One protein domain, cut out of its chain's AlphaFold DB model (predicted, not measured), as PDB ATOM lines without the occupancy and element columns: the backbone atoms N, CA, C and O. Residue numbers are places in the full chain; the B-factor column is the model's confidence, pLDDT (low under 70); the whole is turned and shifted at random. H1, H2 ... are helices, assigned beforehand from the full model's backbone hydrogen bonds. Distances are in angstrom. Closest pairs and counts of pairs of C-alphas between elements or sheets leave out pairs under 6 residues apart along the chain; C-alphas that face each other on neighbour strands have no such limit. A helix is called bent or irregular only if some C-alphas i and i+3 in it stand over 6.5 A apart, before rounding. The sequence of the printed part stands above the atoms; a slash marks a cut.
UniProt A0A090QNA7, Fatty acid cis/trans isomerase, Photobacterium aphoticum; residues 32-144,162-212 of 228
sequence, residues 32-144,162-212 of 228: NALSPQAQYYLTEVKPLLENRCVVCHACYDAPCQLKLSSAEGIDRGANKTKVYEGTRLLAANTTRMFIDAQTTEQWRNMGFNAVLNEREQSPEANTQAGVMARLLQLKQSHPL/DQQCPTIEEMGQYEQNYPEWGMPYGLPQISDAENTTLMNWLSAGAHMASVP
ATOM      1  N   ASN A  32     -30.654 -33.691  96.884       86.25
ATOM      2  CA  ASN A  32     -30.628 -34.564  98.051       86.25
ATOM      3  C   ASN A  32     -31.132 -33.781  99.274       86.25
ATOM      4  O   ASN A  32     -30.647 -32.676  99.532       86.25
ATOM      5  N   ALA A  33     -32.064 -34.367 100.032       83.88
ATOM      6  CA  ALA A  33     -32.693 -33.724 101.181       83.88
ATOM      7  C   ALA A  33     -31.686 -33.216 102.226       83.88
ATOM      8  O   ALA A  33     -31.980 -32.251 102.917       83.88
ATOM      9  N   LEU A  34     -30.493 -33.811 102.329       83.94
ATOM     10  CA  LEU A  34     -29.440 -33.411 103.269       83.94
ATOM     11  C   LEU A  34     -28.543 -32.271 102.758       83.94
ATOM     12  O   LEU A  34     -27.684 -31.796 103.497       83.94
ATOM     13  N   SER A  35     -28.698 -31.835 101.505       89.69
ATOM     14  CA  SER A  35     -27.933 -30.697 100.989       89.69
ATOM     15  C   SER A  35     -28.337 -29.394 101.697       89.69
ATOM     16  O   SER A  35     -29.512 -29.232 102.038       89.69
ATOM     17  N   PRO A  36     -27.413 -28.432 101.890       92.25
ATOM     18  CA  PRO A  36     -27.739 -27.152 102.521       92.25
ATOM     19  C   PRO A  36     -28.901 -26.417 101.839       92.25
ATOM     20  O   PRO A  36     -29.760 -25.853 102.510       92.25
ATOM     21  N   GLN A  37     -28.966 -26.469 100.508       92.06
ATOM     22  CA  GLN A  37     -30.019 -25.834  99.719       92.06
ATOM     23  C   GLN A  37     -31.373 -26.527  99.914       92.06
ATOM     24  O   GLN A  37     -32.389 -25.853 100.067       92.06
ATOM     25  N   ALA A  38     -31.391 -27.863  99.960       90.25
ATOM     26  CA  ALA A  38     -32.603 -28.612 100.275       90.25
ATOM     27  C   ALA A  38     -33.093 -28.326 101.697       90.25
ATOM     28  O   ALA A  38     -34.289 -28.134 101.892       90.25
ATOM     29  N   GLN A  39     -32.188 -28.263 102.676       93.69
ATOM     30  CA  GLN A  39     -32.537 -27.924 104.054       93.69
ATOM     31  C   GLN A  39     -33.120 -26.513 104.144       93.69
ATOM     32  O   GLN A  39     -34.195 -26.352 104.710       93.69
ATOM     33  N   TYR A  40     -32.497 -25.525 103.493       96.00
ATOM     34  CA  TYR A  40     -33.038 -24.165 103.417       96.00
ATOM     35  C   TYR A  40     -34.445 -24.130 102.807       96.00
ATOM     36  O   TYR A  40     -35.345 -23.476 103.333       96.00
ATOM     37  N   TYR A  41     -34.673 -24.886 101.728       97.12
ATOM     38  CA  TYR A  41     -36.012 -25.019 101.167       97.12
ATOM     39  C   TYR A  41     -36.997 -25.632 102.171       97.12
ATOM     40  O   TYR A  41     -38.093 -25.112 102.347       97.12
ATOM     41  N   LEU A  42     -36.624 -26.725 102.837       95.31
ATOM     42  CA  LEU A  42     -37.508 -27.449 103.748       95.31
ATOM     43  C   LEU A  42     -37.849 -26.660 105.019       95.31
ATOM     44  O   LEU A  42     -38.981 -26.771 105.487       95.31
ATOM     45  N   THR A  43     -36.908 -25.889 105.573       95.44
ATOM     46  CA  THR A  43     -37.100 -25.184 106.852       95.44
ATOM     47  C   THR A  43     -37.581 -23.748 106.693       95.44
ATOM     48  O   THR A  43     -38.367 -23.299 107.520       95.44
ATOM     49  N   GLU A  44     -37.168 -23.043 105.636       97.69
ATOM     50  CA  GLU A  44     -37.473 -21.613 105.472       97.69
ATOM     51  C   GLU A  44     -38.513 -21.364 104.375       97.69
ATOM     52  O   GLU A  44     -39.508 -20.669 104.578       97.69
ATOM     53  N   VAL A  45     -38.303 -21.942 103.191       98.00
ATOM     54  CA  VAL A  45     -39.096 -21.606 101.996       98.00
ATOM     55  C   VAL A  45     -40.439 -22.325 101.994       98.00
ATOM     56  O   VAL A  45     -41.481 -21.709 101.778       98.00
ATOM     57  N   LYS A  46     -40.434 -23.638 102.220       96.81
ATOM     58  CA  LYS A  46     -41.626 -24.482 102.150       96.81
ATOM     59  C   LYS A  46     -42.704 -24.034 103.144       96.81
ATOM     60  O   LYS A  46     -43.832 -23.853 102.688       96.81
ATOM     61  N   PRO A  47     -42.406 -23.760 104.432       96.81
ATOM     62  CA  PRO A  47     -43.418 -23.250 105.355       96.81
ATOM     63  C   PRO A  47     -43.995 -21.902 104.913       96.81
ATOM     64  O   PRO A  47     -45.180 -21.635 105.103       96.81
ATOM     65  N   LEU A  48     -43.187 -21.042 104.293       97.56
ATOM     66  CA  LEU A  48     -43.648 -19.756 103.778       97.56
ATOM     67  C   LEU A  48     -44.596 -19.945 102.586       97.56
ATOM     68  O   LEU A  48     -45.696 -19.388 102.591       97.56
ATOM     69  N   LEU A  49     -44.228 -20.781 101.609       97.44
ATOM     70  CA  LEU A  49     -45.103 -21.131 100.484       97.44
ATOM     71  C   LEU A  49     -46.424 -21.746 100.970       97.44
ATOM     72  O   LEU A  49     -47.491 -21.398 100.463       97.44
ATOM     73  N   GLU A  50     -46.373 -22.608 101.986       95.38
ATOM     74  CA  GLU A  50     -47.557 -23.210 102.606       95.38
ATOM     75  C   GLU A  50     -48.467 -22.172 103.270       95.38
ATOM     76  O   GLU A  50     -49.681 -22.203 103.074       95.38
ATOM     77  N   ASN A  51     -47.897 -21.206 103.990       95.00
ATOM     78  CA  ASN A  51     -48.667 -20.183 104.698       95.00
ATOM     79  C   ASN A  51     -49.190 -19.055 103.796       95.00
ATOM     80  O   ASN A  51     -50.180 -18.409 104.143       95.00
ATOM     81  N   ARG A  52     -48.514 -18.763 102.677       95.81
ATOM     82  CA  ARG A  52     -48.806 -17.582 101.843       95.81
ATOM     83  C   ARG A  52     -49.375 -17.906 100.470       95.81
ATOM     84  O   ARG A  52     -50.114 -17.092  99.926       95.81
ATOM     85  N   CYS A  53     -49.046 -19.061  99.899       96.12
ATOM     86  CA  CYS A  53     -49.313 -19.341  98.487       96.12
ATOM     87  C   CYS A  53     -50.247 -20.542  98.290       96.12
ATOM     88  O   CYS A  53     -51.086 -20.537  97.389       96.12
ATOM     89  N   VAL A  54     -50.139 -21.566  99.142       94.50
ATOM     90  CA  VAL A  54     -50.919 -22.808  99.018       94.50
ATOM     91  C   VAL A  54     -52.422 -22.579  99.178       94.50
ATOM     92  O   VAL A  54     -53.191 -23.304  98.558       94.50
ATOM     93  N   VAL A  55     -52.862 -21.534  99.885       90.44
ATOM     94  CA  VAL A  55     -54.292 -21.180  99.985       90.44
ATOM     95  C   VAL A  55     -54.972 -21.042  98.614       90.44
ATOM     96  O   VAL A  55     -56.125 -21.433  98.465       90.44
ATOM     97  N   CYS A  56     -54.246 -20.562  97.599       91.00
ATOM     98  CA  CYS A  56     -54.726 -20.500  96.215       91.00
ATOM     99  C   CYS A  56     -54.130 -21.603  95.325       91.00
ATOM    100  O   CYS A  56     -54.739 -21.972  94.326       91.00
ATOM    101  N   HIS A  57     -52.954 -22.134  95.672       94.38
ATOM    102  CA  HIS A  57     -52.162 -23.043  94.833       94.38
ATOM    103  C   HIS A  57     -52.007 -24.466  95.402       94.38
ATOM    104  O   HIS A  57     -50.976 -25.118  95.208       94.38
ATOM    105  N   ALA A  58     -53.002 -24.968  96.137       87.94
ATOM    106  CA  ALA A  58     -52.945 -26.295  96.759       87.94
ATOM    107  C   ALA A  58     -53.182 -27.456  95.780       87.94
ATOM    108  O   ALA A  58     -52.572 -28.524  95.927       87.94
ATOM    109  N   CYS A  59     -54.082 -27.259  94.817       82.06
ATOM    110  CA  CYS A  59     -54.785 -28.328  94.111       82.06
ATOM    111  C   CYS A  59     -54.708 -28.172  92.581       82.06
ATOM    112  O   CYS A  59     -54.095 -27.245  92.063       82.06
ATOM    113  N   TYR A  60     -55.281 -29.122  91.836       74.44
ATOM    114  CA  TYR A  60     -55.252 -29.113  90.365       74.44
ATOM    115  C   TYR A  60     -56.137 -28.031  89.735       74.44
ATOM    116  O   TYR A  60     -55.895 -27.628  88.603       74.44
ATOM    117  N   ASP A  61     -57.152 -27.581  90.464       75.94
ATOM    118  CA  ASP A  61     -58.056 -26.480  90.129       75.94
ATOM    119  C   ASP A  61     -57.495 -25.102  90.510       75.94
ATOM    120  O   ASP A  61     -58.142 -24.086  90.253       75.94
ATOM    121  N   ALA A  62     -56.289 -25.059  91.090       86.56
ATOM    122  CA  ALA A  62     -55.585 -23.819  91.362       86.56
ATOM    123  C   ALA A  62     -55.459 -22.961  90.093       86.56
ATOM    124  O   ALA A  62     -55.360 -23.510  88.986       86.56
ATOM    125  N   PRO A  63     -55.380 -21.624  90.233       88.88
ATOM    126  CA  PRO A  63     -55.134 -20.748  89.104       88.88
ATOM    127  C   PRO A  63     -53.926 -21.210  88.287       88.88
ATOM    128  O   PRO A  63     -52.866 -21.526  88.839       88.88
ATOM    129  N   CYS A  64     -54.107 -21.284  86.969       91.88
ATOM    130  CA  CYS A  64     -53.107 -21.747  86.016       91.88
ATOM    131  C   CYS A  64     -52.601 -23.176  86.282       91.88
ATOM    132  O   CYS A  64     -51.467 -23.497  85.928       91.88
ATOM    133  N   GLN A  65     -53.380 -24.021  86.971       93.06
ATOM    134  CA  GLN A  65     -52.973 -25.349  87.459       93.06
ATOM    135  C   GLN A  65     -51.674 -25.356  88.292       93.06
ATOM    136  O   GLN A  65     -51.078 -26.420  88.516       93.06
ATOM    137  N   LEU A  66     -51.203 -24.184  88.734       95.06
ATOM    138  CA  LEU A  66     -49.935 -24.049  89.432       95.06
ATOM    139  C   LEU A  66     -50.098 -24.592  90.847       95.06
ATOM    140  O   LEU A  66     -50.935 -24.112  91.613       95.06
ATOM    141  N   LYS A  67     -49.269 -25.579  91.191       95.12
ATOM    142  CA  LYS A  67     -49.312 -26.263  92.479       95.12
ATOM    143  C   LYS A  67     -48.057 -25.947  93.282       95.12
ATOM    144  O   LYS A  67     -46.986 -26.435  92.956       95.12
ATOM    145  N   LEU A  68     -48.197 -25.187  94.362       96.31
ATOM    146  CA  LEU A  68     -47.072 -24.764  95.208       96.31
ATOM    147  C   LEU A  68     -46.929 -25.601  96.491       96.31
ATOM    148  O   LEU A  68     -46.060 -25.336  97.312       96.31
ATOM    149  N   SER A  69     -47.769 -26.626  96.671       92.56
ATOM    150  CA  SER A  69     -47.765 -27.495  97.858       92.56
ATOM    151  C   SER A  69     -46.711 -28.614  97.828       92.56
ATOM    152  O   SER A  69     -46.489 -29.276  98.844       92.56
ATOM    153  N   SER A  70     -46.033 -28.838  96.696       93.25
ATOM    154  CA  SER A  70     -44.936 -29.810  96.581       93.25
ATOM    155  C   SER A  70     -43.849 -29.344  95.612       93.25
ATOM    156  O   SER A  70     -44.132 -28.581  94.689       93.25
ATOM    157  N   ALA A  71     -42.621 -29.841  95.794       94.69
ATOM    158  CA  ALA A  71     -41.476 -29.489  94.953       94.69
ATOM    159  C   ALA A  71     -41.723 -29.838  93.476       94.69
ATOM    160  O   ALA A  71     -41.470 -29.038  92.582       94.69
ATOM    161  N   GLU A  72     -42.313 -31.004  93.218       93.94
ATOM    162  CA  GLU A  72     -42.658 -31.460  91.873       93.94
ATOM    163  C   GLU A  72     -43.806 -30.647  91.266       93.94
ATOM    164  O   GLU A  72     -43.870 -30.485  90.052       93.94
ATOM    165  N   GLY A  73     -44.718 -30.127  92.094       94.56
ATOM    166  CA  GLY A  73     -45.788 -29.241  91.640       94.56
ATOM    167  C   GLY A  73     -45.245 -27.892  91.170       94.56
ATOM    168  O   GLY A  73     -45.684 -27.392  90.133       94.56
ATOM    169  N   ILE A  74     -44.264 -27.351  91.900       96.69
ATOM    170  CA  ILE A  74     -43.563 -26.114  91.545       96.69
ATOM    171  C   ILE A  74     -42.786 -26.326  90.241       96.69
ATOM    172  O   ILE A  74     -42.925 -25.533  89.311       96.69
ATOM    173  N   ASP A  75     -42.017 -27.415  90.146       96.06
ATOM    174  CA  ASP A  75     -41.157 -27.695  88.990       96.06
ATOM    175  C   ASP A  75     -41.960 -28.024  87.717       96.06
ATOM    176  O   ASP A  75     -41.607 -27.606  86.609       96.06
ATOM    177  N   ARG A  76     -43.121 -28.678  87.874       95.56
ATOM    178  CA  ARG A  76     -44.102 -28.853  86.794       95.56
ATOM    179  C   ARG A  76     -44.484 -27.517  86.158       95.56
ATOM    180  O   ARG A  76     -44.595 -27.455  84.936       95.56
ATOM    181  N   GLY A  77     -44.658 -26.464  86.954       96.12
ATOM    182  CA  GLY A  77     -45.025 -25.132  86.482       96.12
ATOM    183  C   GLY A  77     -46.528 -24.947  86.257       96.12
ATOM    184  O   GLY A  77     -47.355 -25.567  86.930       96.12
ATOM    185  N   ALA A  78     -46.883 -24.060  85.328       95.62
ATOM    186  CA  ALA A  78     -48.245 -23.564  85.133       95.62
ATOM    187  C   ALA A  78     -48.787 -23.857  83.724       95.62
ATOM    188  O   ALA A  78     -48.044 -23.881  82.746       95.62
ATOM    189  N   ASN A  79     -50.099 -24.043  83.597       93.06
ATOM    190  CA  ASN A  79     -50.800 -24.265  82.336       93.06
ATOM    191  C   ASN A  79     -52.129 -23.488  82.321       93.06
ATOM    192  O   ASN A  79     -52.932 -23.604  83.243       93.06
ATOM    193  N   LYS A  80     -52.371 -22.719  81.248       87.50
ATOM    194  CA  LYS A  80     -53.593 -21.910  81.042       87.50
ATOM    195  C   LYS A  80     -54.863 -22.756  80.869       87.50
ATOM    196  O   LYS A  80     -55.971 -22.257  81.020       87.50
ATOM    197  N   THR A  81     -54.725 -24.032  80.511       83.50
ATOM    198  CA  THR A  81     -55.862 -24.910  80.222       83.50
ATOM    199  C   THR A  81     -56.674 -25.150  81.488       83.50
ATOM    200  O   THR A  81     -56.129 -25.585  82.497       83.50
ATOM    201  N   LYS A  82     -57.991 -24.952  81.445       74.38
ATOM    202  CA  LYS A  82     -58.845 -25.307  82.582       74.38
ATOM    203  C   LYS A  82     -59.045 -26.824  82.674       74.38
ATOM    204  O   LYS A  82     -59.336 -27.498  81.674       74.38
ATOM    205  N   VAL A  83     -58.882 -27.348  83.892       72.56
ATOM    206  CA  VAL A  83     -59.065 -28.774  84.220       72.56
ATOM    207  C   VAL A  83     -60.544 -29.144  84.156       72.56
ATOM    208  O   VAL A  83     -60.907 -30.119  83.501       72.56
ATOM    209  N   TYR A  84     -61.398 -28.324  84.773       65.50
ATOM    210  CA  TYR A  84     -62.849 -28.486  84.754       65.50
ATOM    211  C   TYR A  84     -63.480 -27.424  83.855       65.50
ATOM    212  O   TYR A  84     -63.451 -26.238  84.162       65.50
ATOM    213  N   GLU A  85     -64.056 -27.872  82.742       65.31
ATOM    214  CA  GLU A  85     -64.846 -27.051  81.822       65.31
ATOM    215  C   GLU A  85     -66.186 -27.755  81.620       65.31
ATOM    216  O   GLU A  85     -66.273 -28.738  80.886       65.31
ATOM    217  N   GLY A  86     -67.229 -27.295  82.316       60.22
ATOM    218  CA  GLY A  86     -68.542 -27.959  82.348       60.22
ATOM    219  C   GLY A  86     -69.272 -27.998  80.999       60.22
ATOM    220  O   GLY A  86     -70.252 -28.720  80.849       60.22
ATOM    221  N   THR A  87     -68.788 -27.246  80.012       65.06
ATOM    222  CA  THR A  87     -69.318 -27.185  78.643       65.06
ATOM    223  C   THR A  87     -68.593 -28.128  77.676       65.06
ATOM    224  O   THR A  87     -68.942 -28.189  76.495       65.06
ATOM    225  N   ARG A  88     -67.572 -28.866  78.137       68.25
ATOM    226  CA  ARG A  88     -66.754 -29.720  77.269       68.25
ATOM    227  C   ARG A  88     -67.550 -30.949  76.823       68.25
ATOM    228  O   ARG A  88     -67.966 -31.766  77.636       68.25
ATOM    229  N   LEU A  89     -67.710 -31.099  75.507       67.06
ATOM    230  CA  LEU A  89     -68.357 -32.264  74.885       67.06
ATOM    231  C   LEU A  89     -67.441 -33.501  74.826       67.06
ATOM    232  O   LEU A  89     -67.919 -34.614  74.631       67.06
ATOM    233  N   LEU A  90     -66.127 -33.304  74.975       68.25
ATOM    234  CA  LEU A  90     -65.102 -34.346  74.923       68.25
ATOM    235  C   LEU A  90     -64.326 -34.399  76.242       68.25
ATOM    236  O   LEU A  90     -64.139 -33.373  76.902       68.25
ATOM    237  N   ALA A  91     -63.845 -35.594  76.596       62.28
ATOM    238  CA  ALA A  91     -62.995 -35.790  77.763       62.28
ATOM    239  C   ALA A  91     -61.722 -34.935  77.659       62.28
ATOM    240  O   ALA A  91     -61.079 -34.875  76.611       62.28
ATOM    241  N   ALA A  92     -61.369 -34.260  78.751       69.06
ATOM    242  CA  ALA A  92     -60.138 -33.490  78.842       69.06
ATOM    243  C   ALA A  92     -58.938 -34.408  79.111       69.06
ATOM    244  O   ALA A  92     -59.068 -35.413  79.811       69.06
ATOM    245  N   ASN A  93     -57.760 -34.026  78.614       75.56
ATOM    246  CA  ASN A  93     -56.512 -34.662  79.027       75.56
ATOM    247  C   ASN A  93     -56.295 -34.422  80.527       75.56
ATOM    248  O   ASN A  93     -56.409 -33.290  81.001       75.56
ATOM    249  N   THR A  94     -55.989 -35.482  81.272       83.44
ATOM    250  CA  THR A  94     -55.708 -35.383  82.705       83.44
ATOM    251  C   THR A  94     -54.268 -34.932  82.946       83.44
ATOM    252  O   THR A  94     -53.367 -35.217  82.161       83.44
ATOM    253  N   THR A  95     -54.054 -34.199  84.038       88.25
ATOM    254  CA  THR A  95     -52.749 -33.642  84.433       88.25
ATOM    255  C   THR A  95     -52.392 -34.025  85.874       88.25
ATOM    256  O   THR A  95     -51.820 -33.245  86.637       88.25
ATOM    257  N   ARG A  96     -52.763 -35.238  86.290       87.25
ATOM    258  CA  ARG A  96     -52.528 -35.772  87.634       87.25
ATOM    259  C   ARG A  96     -51.039 -36.041  87.835       87.25
ATOM    260  O   ARG A  96     -50.417 -36.784  87.073       87.25
ATOM    261  N   MET A  97     -50.488 -35.462  88.897       84.62
ATOM    262  CA  MET A  97     -49.101 -35.665  89.314       84.62
ATOM    263  C   MET A  97     -48.799 -37.152  89.490       84.62
ATOM    264  O   MET A  97     -49.615 -37.877  90.060       84.62
ATOM    265  N   PHE A  98     -47.620 -37.574  89.030       82.94
ATOM    266  CA  PHE A  98     -47.084 -38.937  89.144       82.94
ATOM    267  C   PHE A  98     -47.862 -40.033  88.401       82.94
ATOM    268  O   PHE A  98     -47.467 -41.194  88.453       82.94
ATOM    269  N   ILE A  99     -48.948 -39.684  87.707       87.94
ATOM    270  CA  ILE A  99     -49.752 -40.622  86.915       87.94
ATOM    271  C   ILE A  99     -49.619 -40.279  85.436       87.94
ATOM    272  O   ILE A  99     -49.249 -41.133  84.637       87.94
ATOM    273  N   ASP A 100     -49.906 -39.026  85.080       89.62
ATOM    274  CA  ASP A 100     -49.987 -38.610  83.679       89.62
ATOM    275  C   ASP A 100     -48.620 -38.142  83.132       89.62
ATOM    276  O   ASP A 100     -48.391 -38.179  81.927       89.62
ATOM    277  N   ALA A 101     -47.689 -37.775  84.022       91.44
ATOM    278  CA  ALA A 101     -46.273 -37.561  83.725       91.44
ATOM    279  C   ALA A 101     -45.401 -37.758  84.983       91.44
ATOM    280  O   ALA A 101     -45.856 -37.587  86.120       91.44
ATOM    281  N   GLN A 102     -44.141 -38.129  84.756       89.50
ATOM    282  CA  GLN A 102     -43.132 -38.457  85.770       89.50
ATOM    283  C   GLN A 102     -41.937 -37.494  85.768       89.50
ATOM    284  O   GLN A 102     -41.226 -37.423  86.766       89.50
ATOM    285  N   THR A 103     -41.705 -36.751  84.679       92.19
ATOM    286  CA  THR A 103     -40.577 -35.812  84.563       92.19
ATOM    287  C   THR A 103     -41.035 -34.409  84.174       92.19
ATOM    288  O   THR A 103     -42.072 -34.226  83.535       92.19
ATOM    289  N   THR A 104     -40.232 -33.404  84.520       94.94
ATOM    290  CA  THR A 104     -40.471 -31.999  84.154       94.94
ATOM    291  C   THR A 104     -40.539 -31.807  82.641       94.94
ATOM    292  O   THR A 104     -41.416 -31.108  82.146       94.94
ATOM    293  N   GLU A 105     -39.702 -32.517  81.881       95.88
ATOM    294  CA  GLU A 105     -39.748 -32.509  80.414       95.88
ATOM    295  C   GLU A 105     -41.079 -33.044  79.859       95.88
ATOM    296  O   GLU A 105     -41.656 -32.453  78.946       95.88
ATOM    297  N   GLN A 106     -41.630 -34.113  80.445       95.56
ATOM    298  CA  GLN A 106     -42.953 -34.609  80.054       95.56
ATOM    299  C   GLN A 106     -44.043 -33.563  80.314       95.56
ATOM    300  O   GLN A 106     -44.930 -33.391  79.480       95.56
ATOM    301  N   TRP A 107     -43.949 -32.797  81.406       96.12
ATOM    302  CA  TRP A 107     -44.871 -31.688  81.663       96.12
ATOM    303  C   TRP A 107     -44.746 -30.555  80.639       96.12
ATOM    304  O   TRP A 107     -45.773 -30.037  80.193       96.12
ATOM    305  N   ARG A 108     -43.525 -30.207  80.205       96.44
ATOM    306  CA  ARG A 108     -43.306 -29.241  79.108       96.44
ATOM    307  C   ARG A 108     -43.975 -29.717  77.815       96.44
ATOM    308  O   ARG A 108     -44.699 -28.949  77.188       96.44
ATOM    309  N   ASN A 109     -43.848 -31.004  77.480       94.75
ATOM    310  CA  ASN A 109     -44.517 -31.610  76.318       94.75
ATOM    311  C   ASN A 109     -46.054 -31.603  76.427       94.75
ATOM    312  O   ASN A 109     -46.746 -31.620  75.411       94.75
ATOM    313  N   MET A 110     -46.598 -31.533  77.646       93.88
ATOM    314  CA  MET A 110     -48.032 -31.361  77.914       93.88
ATOM    315  C   MET A 110     -48.473 -29.884  77.965       93.88
ATOM    316  O   MET A 110     -49.607 -29.590  78.347       93.88
ATOM    317  N   GLY A 111     -47.599 -28.943  77.594       93.62
ATOM    318  CA  GLY A 111     -47.910 -27.514  77.518       93.62
ATOM    319  C   GLY A 111     -47.853 -26.772  78.854       93.62
ATOM    320  O   GLY A 111     -48.385 -25.666  78.955       93.62
ATOM    321  N   PHE A 112     -47.244 -27.356  79.892       96.00
ATOM    322  CA  PHE A 112     -46.907 -26.598  81.096       96.00
ATOM    323  C   PHE A 112     -45.684 -25.720  80.842       96.00
ATOM    324  O   PHE A 112     -44.670 -26.199  80.345       96.00
ATOM    325  N   ASN A 113     -45.760 -24.462  81.257       96.94
ATOM    326  CA  ASN A 113     -44.669 -23.501  81.192       96.94
ATOM    327  C   ASN A 113     -43.968 -23.400  82.546       96.94
ATOM    328  O   ASN A 113     -44.606 -23.494  83.600       96.94
ATOM    329  N   ALA A 114     -42.656 -23.191  82.516       97.75
ATOM    330  CA  ALA A 114     -41.871 -23.005  83.723       97.75
ATOM    331  C   ALA A 114     -42.260 -21.706  84.444       97.75
ATOM    332  O   ALA A 114     -42.409 -20.656  83.822       97.75
ATOM    333  N   VAL A 115     -42.392 -21.778  85.771       98.12
ATOM    334  CA  VAL A 115     -42.539 -20.587  86.633       98.12
ATOM    335  C   VAL A 115     -41.211 -20.155  87.262       98.12
ATOM    336  O   VAL A 115     -41.080 -19.029  87.740       98.12
ATOM    337  N   LEU A 116     -40.225 -21.054  87.237       98.50
ATOM    338  CA  LEU A 116     -38.835 -20.835  87.618       98.50
ATOM    339  C   LEU A 116     -37.990 -20.685  86.346       98.50
ATOM    340  O   LEU A 116     -38.353 -21.214  85.298       98.50
ATOM    341  N   ASN A 117     -36.851 -20.003  86.435       98.31
ATOM    342  CA  ASN A 117     -35.970 -19.792  85.285       98.31
ATOM    343  C   ASN A 117     -35.383 -21.111  84.756       98.31
ATOM    344  O   ASN A 117     -34.643 -21.769  85.472       98.31
ATOM    345  N   GLU A 118     -35.632 -21.479  83.504       97.81
ATOM    346  CA  GLU A 118     -35.065 -22.687  82.873       97.81
ATOM    347  C   GLU A 118     -33.839 -22.412  81.988       97.81
ATOM    348  O   GLU A 118     -33.395 -23.280  81.244       97.81
ATOM    349  N   ARG A 119     -33.279 -21.206  82.056       97.00
ATOM    350  CA  ARG A 119     -32.116 -20.778  81.269       97.00
ATOM    351  C   ARG A 119     -30.848 -20.872  82.127       97.00
ATOM    352  O   ARG A 119     -30.798 -21.673  83.063       97.00
ATOM    353  N   GLU A 120     -29.821 -20.079  81.836       97.38
ATOM    354  CA  GLU A 120     -28.624 -19.963  82.677       97.38
ATOM    355  C   GLU A 120     -28.990 -19.812  84.162       97.38
ATOM    356  O   GLU A 120     -29.838 -19.000  84.520       97.38
ATOM    357  N   GLN A 121     -28.350 -20.589  85.038       97.44
ATOM    358  CA  GLN A 121     -28.613 -20.565  86.480       97.44
ATOM    359  C   GLN A 121     -27.697 -19.563  87.201       97.44
ATOM    360  O   GLN A 121     -26.863 -19.943  88.022       97.44
ATOM    361  N   SER A 122     -27.856 -18.275  86.888       97.94
ATOM    362  CA  SER A 122     -27.212 -17.157  87.594       97.94
ATOM    363  C   SER A 122     -28.237 -16.389  88.443       97.94
ATOM    364  O   SER A 122     -29.422 -16.407  88.111       97.94
ATOM    365  N   PRO A 123     -27.840 -15.686  89.526       98.25
ATOM    366  CA  PRO A 123     -28.779 -14.909  90.344       98.25
ATOM    367  C   PRO A 123     -29.634 -13.920  89.546       98.25
ATOM    368  O   PRO A 123     -30.832 -13.771  89.800       98.25
ATOM    369  N   GLU A 124     -29.031 -13.277  88.548       97.81
ATOM    370  CA  GLU A 124     -29.728 -12.359  87.655       97.81
ATOM    371  C   GLU A 124     -30.734 -13.100  86.769       97.81
ATOM    372  O   GLU A 124     -31.926 -12.814  86.843       97.81
ATOM    373  N   ALA A 125     -30.298 -14.105  86.004       98.00
ATOM    374  CA  ALA A 125     -31.187 -14.869  85.129       98.00
ATOM    375  C   ALA A 125     -32.326 -15.535  85.918       98.00
ATOM    376  O   ALA A 125     -33.484 -15.508  85.508       98.00
ATOM    377  N   ASN A 126     -32.029 -16.056  87.108       98.50
ATOM    378  CA  ASN A 126     -33.008 -16.695  87.976       98.50
ATOM    379  C   ASN A 126     -34.134 -15.758  88.423       98.50
ATOM    380  O   ASN A 126     -35.264 -16.211  88.618       98.50
ATOM    381  N   THR A 127     -33.843 -14.466  88.565       98.19
ATOM    382  CA  THR A 127     -34.833 -13.467  88.979       98.19
ATOM    383  C   THR A 127     -35.481 -12.755  87.795       98.19
ATOM    384  O   THR A 127     -36.677 -12.486  87.836       98.19
ATOM    385  N   GLN A 128     -34.738 -12.506  86.714       97.38
ATOM    386  CA  GLN A 128     -35.237 -11.797  85.533       97.38
ATOM    387  C   GLN A 128     -35.998 -12.691  84.558       97.38
ATOM    388  O   GLN A 128     -36.924 -12.206  83.905       97.38
ATOM    389  N   ALA A 129     -35.632 -13.974  84.479       97.50
ATOM    390  CA  ALA A 129     -36.239 -14.972  83.601       97.50
ATOM    391  C   ALA A 129     -37.118 -16.004  84.354       97.50
ATOM    392  O   ALA A 129     -37.467 -17.052  83.811       97.50
ATOM    393  N   GLY A 130     -37.498 -15.720  85.606       98.00
ATOM    394  CA  GLY A 130     -38.433 -16.532  86.392       98.00
ATOM    395  C   GLY A 130     -39.747 -15.797  86.656       98.00
ATOM    396  O   GLY A 130     -39.752 -14.767  87.328       98.00
ATOM    397  N   VAL A 131     -40.876 -16.346  86.194       98.44
ATOM    398  CA  VAL A 131     -42.217 -15.753  86.392       98.44
ATOM    399  C   VAL A 131     -42.519 -15.532  87.878       98.44
ATOM    400  O   VAL A 131     -43.025 -14.479  88.254       98.44
ATOM    401  N   MET A 132     -42.165 -16.486  88.744       98.38
ATOM    402  CA  MET A 132     -42.413 -16.376  90.184       98.38
ATOM    403  C   MET A 132     -41.671 -15.191  90.815       98.38
ATOM    404  O   MET A 132     -42.266 -14.430  91.573       98.38
ATOM    405  N   ALA A 133     -40.393 -15.005  90.468       98.62
ATOM    406  CA  ALA A 133     -39.589 -13.886  90.956       98.62
ATOM    407  C   ALA A 133     -40.149 -12.545  90.465       98.62
ATOM    408  O   ALA A 133     -40.323 -11.618  91.254       98.62
ATOM    409  N   ARG A 134     -40.509 -12.478  89.180       98.44
ATOM    410  CA  ARG A 134     -41.099 -11.294  88.550       98.44
ATOM    411  C   ARG A 134     -42.435 -10.902  89.185       98.44
ATOM    412  O   ARG A 134     -42.646  -9.731  89.478       98.44
ATOM    413  N   LEU A 135     -43.303 -11.865  89.502       98.06
ATOM    414  CA  LEU A 135     -44.581 -11.597  90.178       98.06
ATOM    415  C   LEU A 135     -44.418 -11.125  91.633       98.06
ATOM    416  O   LEU A 135     -45.221 -10.309  92.091       98.06
ATOM    417  N   LEU A 136     -43.399 -11.607  92.356       98.00
ATOM    418  CA  LEU A 136     -43.060 -11.109  93.699       98.00
ATOM    419  C   LEU A 136     -42.505  -9.679  93.638       98.00
ATOM    420  O   LEU A 136     -42.928  -8.813  94.402       98.00
ATOM    421  N   GLN A 137     -41.607  -9.405  92.687       97.75
ATOM    422  CA  GLN A 137     -41.066  -8.063  92.447       97.75
ATOM    423  C   GLN A 137     -42.154  -7.071  92.021       97.75
ATOM    424  O   GLN A 137     -42.169  -5.930  92.490       97.75
ATOM    425  N   LEU A 138     -43.098  -7.502  91.181       97.50
ATOM    426  CA  LEU A 138     -44.244  -6.691  90.782       97.50
ATOM    427  C   LEU A 138     -45.084  -6.286  91.998       97.50
ATOM    428  O   LEU A 138     -45.439  -5.120  92.137       97.50
ATOM    429  N   LYS A 139     -45.327  -7.221  92.928       96.31
ATOM    430  CA  LYS A 139     -46.061  -6.933  94.165       96.31
ATOM    431  C   LYS A 139     -45.331  -5.953  95.077       96.31
ATOM    432  O   LYS A 139     -45.960  -5.069  95.641       96.31
ATOM    433  N   GLN A 140     -44.022  -6.125  95.225       94.69
ATOM    434  CA  GLN A 140     -43.182  -5.255  96.050       94.69
ATOM    435  C   GLN A 140     -43.065  -3.836  95.474       94.69
ATOM    436  O   GLN A 140     -43.037  -2.862  96.219       94.69
ATOM    437  N   SER A 141     -43.030  -3.702  94.146       94.50
ATOM    438  CA  SER A 141     -43.007  -2.392  93.473       94.50
ATOM    439  C   SER A 141     -44.368  -1.693  93.454       94.50
ATOM    440  O   SER A 141     -44.416  -0.466  93.421       94.50
ATOM    441  N   HIS A 142     -45.458  -2.461  93.516       93.56
ATOM    442  CA  HIS A 142     -46.834  -1.964  93.507       93.56
ATOM    443  C   HIS A 142     -47.632  -2.614  94.652       93.56
ATOM    444  O   HIS A 142     -48.480  -3.486  94.412       93.56
ATOM    445  N   PRO A 143     -47.346  -2.241  95.917       87.19
ATOM    446  CA  PRO A 143     -48.093  -2.746  97.061       87.19
ATOM    447  C   PRO A 143     -49.570  -2.378  96.940       87.19
ATOM    448  O   PRO A 143     -49.927  -1.368  96.332       87.19
ATOM    449  N   LEU A 144     -50.445  -3.187  97.548       83.12
ATOM    450  CA  LEU A 144     -51.859  -2.825  97.580       83.12
ATOM    451  C   LEU A 144     -52.053  -1.496  98.321       83.12
ATOM    452  O   LEU A 144     -51.374  -1.258  99.322       83.12
ATOM    453  N   ASP A 162     -60.961 -14.708  83.692       80.62
ATOM    454  CA  ASP A 162     -59.897 -15.011  82.746       80.62
ATOM    455  C   ASP A 162     -58.535 -14.974  83.456       80.62
ATOM    456  O   ASP A 162     -57.992 -13.917  83.796       80.62
ATOM    457  N   GLN A 163     -58.006 -16.161  83.748       82.25
ATOM    458  CA  GLN A 163     -56.758 -16.316  84.481       82.25
ATOM    459  C   GLN A 163     -55.575 -15.930  83.591       82.25
ATOM    460  O   GLN A 163     -55.252 -16.606  82.614       82.25
ATOM    461  N   GLN A 164     -54.877 -14.868  83.982       89.62
ATOM    462  CA  GLN A 164     -53.655 -14.445  83.315       89.62
ATOM    463  C   GLN A 164     -52.494 -15.329  83.791       89.62
ATOM    464  O   GLN A 164     -52.043 -15.217  84.928       89.62
ATOM    465  N   CYS A 165     -52.023 -16.233  82.930       91.81
ATOM    466  CA  CYS A 165     -50.906 -17.138  83.241       91.81
ATOM    467  C   CYS A 165     -49.698 -16.850  82.336       91.81
ATOM    468  O   CYS A 165     -49.392 -17.673  81.469       91.81
ATOM    469  N   PRO A 166     -49.058 -15.676  82.452       94.88
ATOM    470  CA  PRO A 166     -47.989 -15.283  81.541       94.88
ATOM    471  C   PRO A 166     -46.835 -16.294  81.550       94.88
ATOM    472  O   PRO A 166     -46.424 -16.774  82.609       94.88
ATOM    473  N   THR A 167     -46.293 -16.606  80.372       96.19
ATOM    474  CA  THR A 167     -44.938 -17.174  80.288       96.19
ATOM    475  C   THR A 167     -43.910 -16.082  80.564       96.19
ATOM    476  O   THR A 167     -44.239 -14.894  80.589       96.19
ATOM    477  N   ILE A 168     -42.641 -16.452  80.741       96.56
ATOM    478  CA  ILE A 168     -41.600 -15.449  80.970       96.56
ATOM    479  C   ILE A 168     -41.453 -14.467  79.796       96.56
ATOM    480  O   ILE A 168     -41.250 -13.274  80.007       96.56
ATOM    481  N   GLU A 169     -41.645 -14.933  78.564       95.69
ATOM    482  CA  GLU A 169     -41.638 -14.103  77.357       95.69
ATOM    483  C   GLU A 169     -42.823 -13.121  77.304       95.69
ATOM    484  O   GLU A 169     -42.734 -12.079  76.656       95.69
ATOM    485  N   GLU A 170     -43.922 -13.422  78.001       95.88
ATOM    486  CA  GLU A 170     -45.115 -12.573  78.098       95.88
ATOM    487  C   GLU A 170     -45.062 -11.607  79.301       95.88
ATOM    488  O   GLU A 170     -45.825 -10.637  79.338       95.88
ATOM    489  N   MET A 171     -44.156 -11.822  80.268       96.31
ATOM    490  CA  MET A 171     -44.133 -11.077  81.540       96.31
ATOM    491  C   MET A 171     -44.008  -9.564  81.367       96.31
ATOM    492  O   MET A 171     -44.688  -8.814  82.060       96.31
ATOM    493  N   GLY A 172     -43.189  -9.096  80.420       95.31
ATOM    494  CA  GLY A 172     -43.026  -7.658  80.192       95.31
ATOM    495  C   GLY A 172     -44.325  -6.966  79.764       95.31
ATOM    496  O   GLY A 172     -44.571  -5.831  80.162       95.31
ATOM    497  N   GLN A 173     -45.173  -7.648  78.987       95.06
ATOM    498  CA  GLN A 173     -46.488  -7.129  78.606       95.06
ATOM    499  C   GLN A 173     -47.493  -7.268  79.753       95.06
ATOM    500  O   GLN A 173     -48.300  -6.367  79.971       95.06
ATOM    501  N   TYR A 174     -47.436  -8.382  80.488       96.19
ATOM    502  CA  TYR A 174     -48.277  -8.611  81.660       96.19
ATOM    503  C   TYR A 174     -48.114  -7.492  82.695       96.19
ATOM    504  O   TYR A 174     -49.105  -6.909  83.114       96.19
ATOM    505  N   GLU A 175     -46.880  -7.133  83.048       96.38
ATOM    506  CA  GLU A 175     -46.593  -6.084  84.036       96.38
ATOM    507  C   GLU A 175     -47.057  -4.696  83.586       96.38
ATOM    508  O   GLU A 175     -47.487  -3.894  84.407       96.38
ATOM    509  N   GLN A 176     -47.009  -4.412  82.281       95.44
ATOM    510  CA  GLN A 176     -47.528  -3.157  81.728       95.44
ATOM    511  C   GLN A 176     -49.055  -3.098  81.776       95.44
ATOM    512  O   GLN A 176     -49.624  -2.051  82.077       95.44
ATOM    513  N   ASN A 177     -49.718  -4.214  81.469       94.19
ATOM    514  CA  ASN A 177     -51.178  -4.284  81.425       94.19
ATOM    515  C   ASN A 177     -51.797  -4.388  82.823       94.19
ATOM    516  O   ASN A 177     -52.904  -3.899  83.038       94.19
ATOM    517  N   TYR A 178     -51.089  -5.024  83.757       93.44
ATOM    518  CA  TYR A 178     -51.575  -5.366  85.090       93.44
ATOM    519  C   TYR A 178     -50.537  -5.027  86.178       93.44
ATOM    520  O   TYR A 178     -50.108  -5.917  86.918       93.44
ATOM    521  N   PRO A 179     -50.119  -3.753  86.316       93.62
ATOM    522  CA  PRO A 179     -49.009  -3.365  87.195       93.62
ATOM    523  C   PRO A 179     -49.250  -3.692  88.673       93.62
ATOM    524  O   PRO A 179     -48.313  -3.986  89.405       93.62
ATOM    525  N   GLU A 180     -50.508  -3.701  89.118       92.06
ATOM    526  CA  GLU A 180     -50.864  -4.007  90.509       92.06
ATOM    527  C   GLU A 180     -51.061  -5.518  90.752       92.06
ATOM    528  O   GLU A 180     -51.158  -5.960  91.896       92.06
ATOM    529  N   TRP A 181     -51.088  -6.354  89.706       93.31
ATOM    530  CA  TRP A 181     -51.442  -7.779  89.802       93.31
ATOM    531  C   TRP A 181     -50.230  -8.675  90.114       93.31
ATOM    532  O   TRP A 181     -50.076  -9.776  89.575       93.31
ATOM    533  N   GLY A 182     -49.355  -8.205  91.004       95.19
ATOM    534  CA  GLY A 182     -48.308  -9.026  91.607       95.19
ATOM    535  C   GLY A 182     -48.874 -10.069  92.574       95.19
ATOM    536  O   GLY A 182     -50.029  -9.996  93.003       95.19
ATOM    537  N   MET A 183     -48.046 -11.042  92.957       95.69
ATOM    538  CA  MET A 183     -48.444 -12.105  93.884       95.69
ATOM    539  C   MET A 183     -47.989 -11.806  95.323       95.69
ATOM    540  O   MET A 183     -46.848 -11.388  95.511       95.69
ATOM    541  N   PRO A 184     -48.824 -12.061  96.351       94.44
ATOM    542  CA  PRO A 184     -50.165 -12.649  96.270       94.44
ATOM    543  C   PRO A 184     -51.224 -11.704  95.662       94.44
ATOM    544  O   PRO A 184     -51.331 -10.530  96.034       94.44
ATOM    545  N   TYR A 185     -52.009 -12.225  94.713       92.19
ATOM    546  CA  TYR A 185     -53.021 -11.451  93.988       92.19
ATOM    547  C   TYR A 185     -54.184 -11.062  94.905       92.19
ATOM    548  O   TYR A 185     -54.761 -11.918  95.575       92.19
ATOM    549  N   GLY A 186     -54.531  -9.771  94.928       89.12
ATOM    550  CA  GLY A 186     -55.651  -9.247  95.718       89.12
ATOM    551  C   GLY A 186     -55.509  -9.394  97.239       89.12
ATOM    552  O   GLY A 186     -56.470  -9.161  97.964       89.12
ATOM    553  N   LEU A 187     -54.324  -9.768  97.730       89.69
ATOM    554  CA  LEU A 187     -53.993  -9.846  99.153       89.69
ATOM    555  C   LEU A 187     -52.825  -8.906  99.479       89.69
ATOM    556  O   LEU A 187     -52.070  -8.550  98.569       89.69
ATOM    557  N   PRO A 188     -52.647  -8.485 100.743       87.88
ATOM    558  CA  PRO A 188     -51.495  -7.683 101.142       87.88
ATOM    559  C   PRO A 188     -50.165  -8.335 100.751       87.88
ATOM    560  O   PRO A 188     -50.071  -9.556 100.596       87.88
ATOM    561  N   GLN A 189     -49.127  -7.515 100.588       91.00
ATOM    562  CA  GLN A 189     -47.784  -8.040 100.364       91.00
ATOM    563  C   GLN A 189     -47.328  -8.900 101.551       91.00
ATOM    564  O   GLN A 189     -47.694  -8.645 102.701       91.00
ATOM    565  N   ILE A 190     -46.509  -9.911 101.267       94.69
ATOM    566  CA  ILE A 190     -45.755 -10.611 102.311       94.69
ATOM    567  C   ILE A 190     -44.747  -9.644 102.944       94.69
ATOM    568  O   ILE A 190     -44.366  -8.648 102.325       94.69
ATOM    569  N   SER A 191     -44.308  -9.925 104.170       95.75
ATOM    570  CA  SER A 191     -43.315  -9.074 104.835       95.75
ATOM    571  C   SER A 191     -41.995  -9.039 104.059       95.75
ATOM    572  O   SER A 191     -41.658  -9.980 103.339       95.75
ATOM    573  N   ASP A 192     -41.197  -7.987 104.245       96.12
ATOM    574  CA  ASP A 192     -39.907  -7.855 103.553       96.12
ATOM    575  C   ASP A 192     -38.950  -9.010 103.870       96.12
ATOM    576  O   ASP A 192     -38.196  -9.455 103.002       96.12
ATOM    577  N   ALA A 193     -39.017  -9.547 105.091       98.00
ATOM    578  CA  ALA A 193     -38.255 -10.724 105.497       98.00
ATOM    579  C   ALA A 193     -38.700 -11.982 104.732       98.00
ATOM    580  O   ALA A 193     -37.864 -12.693 104.179       98.00
ATOM    581  N   GLU A 194     -40.011 -12.227 104.639       98.19
ATOM    582  CA  GLU A 194     -40.568 -13.332 103.849       98.19
ATOM    583  C   GLU A 194     -40.214 -13.190 102.360       98.19
ATOM    584  O   GLU A 194     -39.774 -14.151 101.726       98.19
ATOM    585  N   ASN A 195     -40.338 -11.982 101.806       98.00
ATOM    586  CA  ASN A 195     -39.959 -11.705 100.425       98.00
ATOM    587  C   ASN A 195     -38.467 -11.958 100.187       98.00
ATOM    588  O   ASN A 195     -38.101 -12.587  99.200       98.00
ATOM    589  N   THR A 196     -37.608 -11.528 101.111       98.31
ATOM    590  CA  THR A 196     -36.161 -11.766 101.036       98.31
ATOM    591  C   THR A 196     -35.844 -13.260 101.042       98.31
ATOM    592  O   THR A 196     -35.049 -13.711 100.219       98.31
ATOM    593  N   THR A 197     -36.496 -14.051 101.899       98.62
ATOM    594  CA  THR A 197     -36.346 -15.517 101.921       98.62
ATOM    595  C   THR A 197     -36.699 -16.141 100.571       98.62
ATOM    596  O   THR A 197     -35.914 -16.920 100.023       98.62
ATOM    597  N   LEU A 198     -37.843 -15.766  99.988       98.62
ATOM    598  CA  LEU A 198     -38.249 -16.273  98.677       98.62
ATOM    599  C   LEU A 198     -37.301 -15.830  97.560       98.62
ATOM    600  O   LEU A 198     -36.884 -16.654  96.750       98.62
ATOM    601  N   MET A 199     -36.929 -14.552  97.517       98.56
ATOM    602  CA  MET A 199     -36.057 -14.017  96.472       98.56
ATOM    603  C   MET A 199     -34.644 -14.598  96.544       98.56
ATOM    604  O   MET A 199     -34.065 -14.904  95.503       98.56
ATOM    605  N   ASN A 200     -34.112 -14.837  97.747       98.50
ATOM    606  CA  ASN A 200     -32.830 -15.516  97.924       98.50
ATOM    607  C   ASN A 200     -32.891 -16.946  97.383       98.50
ATOM    608  O   ASN A 200     -32.041 -17.331  96.580       98.50
ATOM    609  N   TRP A 201     -33.925 -17.707  97.751       98.50
ATOM    610  CA  TRP A 201     -34.146 -19.056  97.228       98.50
ATOM    611  C   TRP A 201     -34.258 -19.075  95.698       98.50
ATOM    612  O   TRP A 201     -33.585 -19.874  95.045       98.50
ATOM    613  N   LEU A 202     -35.047 -18.164  95.122       98.56
ATOM    614  CA  LEU A 202     -35.221 -18.041  93.676       98.56
ATOM    615  C   LEU A 202     -33.897 -17.700  92.987       98.56
ATOM    616  O   LEU A 202     -33.493 -18.416  92.075       98.56
ATOM    617  N   SER A 203     -33.176 -16.682  93.463       98.31
ATOM    618  CA  SER A 203     -31.874 -16.283  92.907       98.31
ATOM    619  C   SER A 203     -30.828 -17.403  92.973       98.31
ATOM    620  O   SER A 203     -30.000 -17.528  92.074       98.31
ATOM    621  N   ALA A 204     -30.909 -18.277  93.980       97.31
ATOM    622  CA  ALA A 204     -30.028 -19.427  94.154       97.31
ATOM    623  C   ALA A 204     -30.435 -20.645  93.299       97.31
ATOM    624  O   ALA A 204     -29.937 -21.747  93.523       97.31
ATOM    625  N   GLY A 205     -31.350 -20.473  92.341       96.38
ATOM    626  CA  GLY A 205     -31.783 -21.533  91.432       96.38
ATOM    627  C   GLY A 205     -32.890 -22.410  92.006       96.38
ATOM    628  O   GLY A 205     -33.109 -23.511  91.509       96.38
ATOM    629  N   ALA A 206     -33.597 -21.960  93.044       97.50
ATOM    630  CA  ALA A 206     -34.802 -22.610  93.548       97.50
ATOM    631  C   ALA A 206     -34.646 -24.130  93.766       97.50
ATOM    632  O   ALA A 206     -35.511 -24.923  93.391       97.50
ATOM    633  N   HIS A 207     -33.513 -24.555  94.333       96.06
ATOM    634  CA  HIS A 207     -33.300 -25.954  94.690       96.06
ATOM    635  C   HIS A 207     -34.326 -26.383  95.740       96.06
ATOM    636  O   HIS A 207     -34.645 -25.634  96.664       96.06
ATOM    637  N   MET A 208     -34.857 -27.587  95.578       95.75
ATOM    638  CA  MET A 208     -35.941 -28.122  96.392       95.75
ATOM    639  C   MET A 208     -35.636 -29.553  96.802       95.75
ATOM    640  O   MET A 208     -34.792 -30.224  96.212       95.75
ATOM    641  N   ALA A 209     -36.372 -30.042  97.789       92.62
ATOM    642  CA  ALA A 209     -36.401 -31.455  98.116       92.62
ATOM    643  C   ALA A 209     -37.831 -31.900  98.379       92.62
ATOM    644  O   ALA A 209     -38.645 -31.169  98.949       92.62
ATOM    645  N   SER A 210     -38.122 -33.128  97.985       83.69
ATOM    646  CA  SER A 210     -39.345 -33.801  98.390       83.69
ATOM    647  C   SER A 210     -39.138 -34.331  99.802       83.69
ATOM    648  O   SER A 210     -38.122 -34.966 100.092       83.69
ATOM    649  N   VAL A 211     -40.085 -34.063 100.700       68.31
ATOM    650  CA  VAL A 211     -40.103 -34.751 101.994       68.31
ATOM    651  C   VAL A 211     -40.456 -36.209 101.691       68.31
ATOM    652  O   VAL A 211     -41.487 -36.434 101.048       68.31
ATOM    653  N   PRO A 212     -39.630 -37.193 102.087       56.62
ATOM    654  CA  PRO A 212     -39.988 -38.595 101.930       56.62
ATOM    655  C   PRO A 212     -41.352 -38.846 102.572       56.62
ATOM    656  O   PRO A 212     -41.661 -38.269 103.619       56.62
TER     657      PRO A 212
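AT A GLANCE: This is residues 32 to 144 and 162 to 212 of the 228 residues of the protein "Fatty acid cis/trans isomerase" of Photobacterium aphoticum (UniProt A0A090QNA7). A compact body of helices and long loops has one group in which H8 packs on H1 and H5, with H6 and H7 side by side next to it, and a second small group in which H3 and H4 follow nearly end to end. Long loops join the parts, and residues 85 to 91, in the loop from H3 to H4, stick out and make much of the length. The printed part has 164 residues with eight named helices, H1 to H8 in order along the chain, and no named strand; the class is all helix, though under half of the residues, 72, are in named elements. The radius of gyration of the C-alphas is 15.6 A, and the spans are 48 by 40 by 30 A.

HOW THE PARTS SIT: H1, residues 36 to 52, is the longest helix, with a kink of 30 degrees near residue 44. With residues 41 to 48 alone it touches H8, residues 192 to 203, at a steep tilt of 49 degrees, opposite ways; the closest C-alphas, of Val 45 and Leu 198, are 6.3 A apart. H8, with residues 199 to 203 alone, touches H5, residues 123 to 128, about perpendicular at 76 degrees, with the C-alphas of Pro 123 and Ser 203 closest at 4.2 A. H6, residues 131 to 141, only just touches H8, with 3 pairs of C-alphas within 8 A, the closest Ala 133 and Met 199 at 6.6 A. H5 and H6 touch only at the corner, with the C-alphas of Thr 127 and Ala 133 closest at 5.2 A. H7, residues 168 to 177, touches H6 at a shallow tilt of 26 degrees, the same way; the closest C-alphas, of Val 131 and Ile 168, are 5.5 A apart. H2, residues 54 to 57, touches no helix but is near H1. H3, residues 71 to 76, touches H4, residues 104 to 109, at a shallow tilt of 22 degrees, the same way, with the C-alphas of Arg 76 and Thr 104 closest at 5.5 A. The helix packing is part aligned, part crossed: of 5 touching pairs with a tilt, 3 are shallow. In H3, H4, H5, H6 and H8 every O i to N i+4 pair is within hydrogen-bond range; in H1 it is 10 of 13 and in H7 3 of 6, and H2 is too short for such a pair.

IN THESE COORDINATES: H1 runs 23.1 A from C-alpha 36 at (-27.739, -27.152, 102.521), H8 15.8 A to C-alpha 203 at (-31.874, -16.283, 92.907), H6 15.1 A and H7 14.7 A. H1 is irregular, but only just, with C-alphas 43 and 46 6.6 A apart; H7 is irregular, with C-alphas 169 and 172 7.2 A apart.

THE WHOLE: The two C-alphas farthest apart, of Pro 36 and Leu 89, are 49.4 A apart. Residues 145 to 161 are not printed, and C-alphas 144 and 162 are 20.8 A apart across the cut. The links H2 to H3, H3 to H4, H4 to H5 and H7 to H8 are long. The mean pLDDT of the printed part is 91.5; residues 84 to 92 and 211 to 212 are under 70.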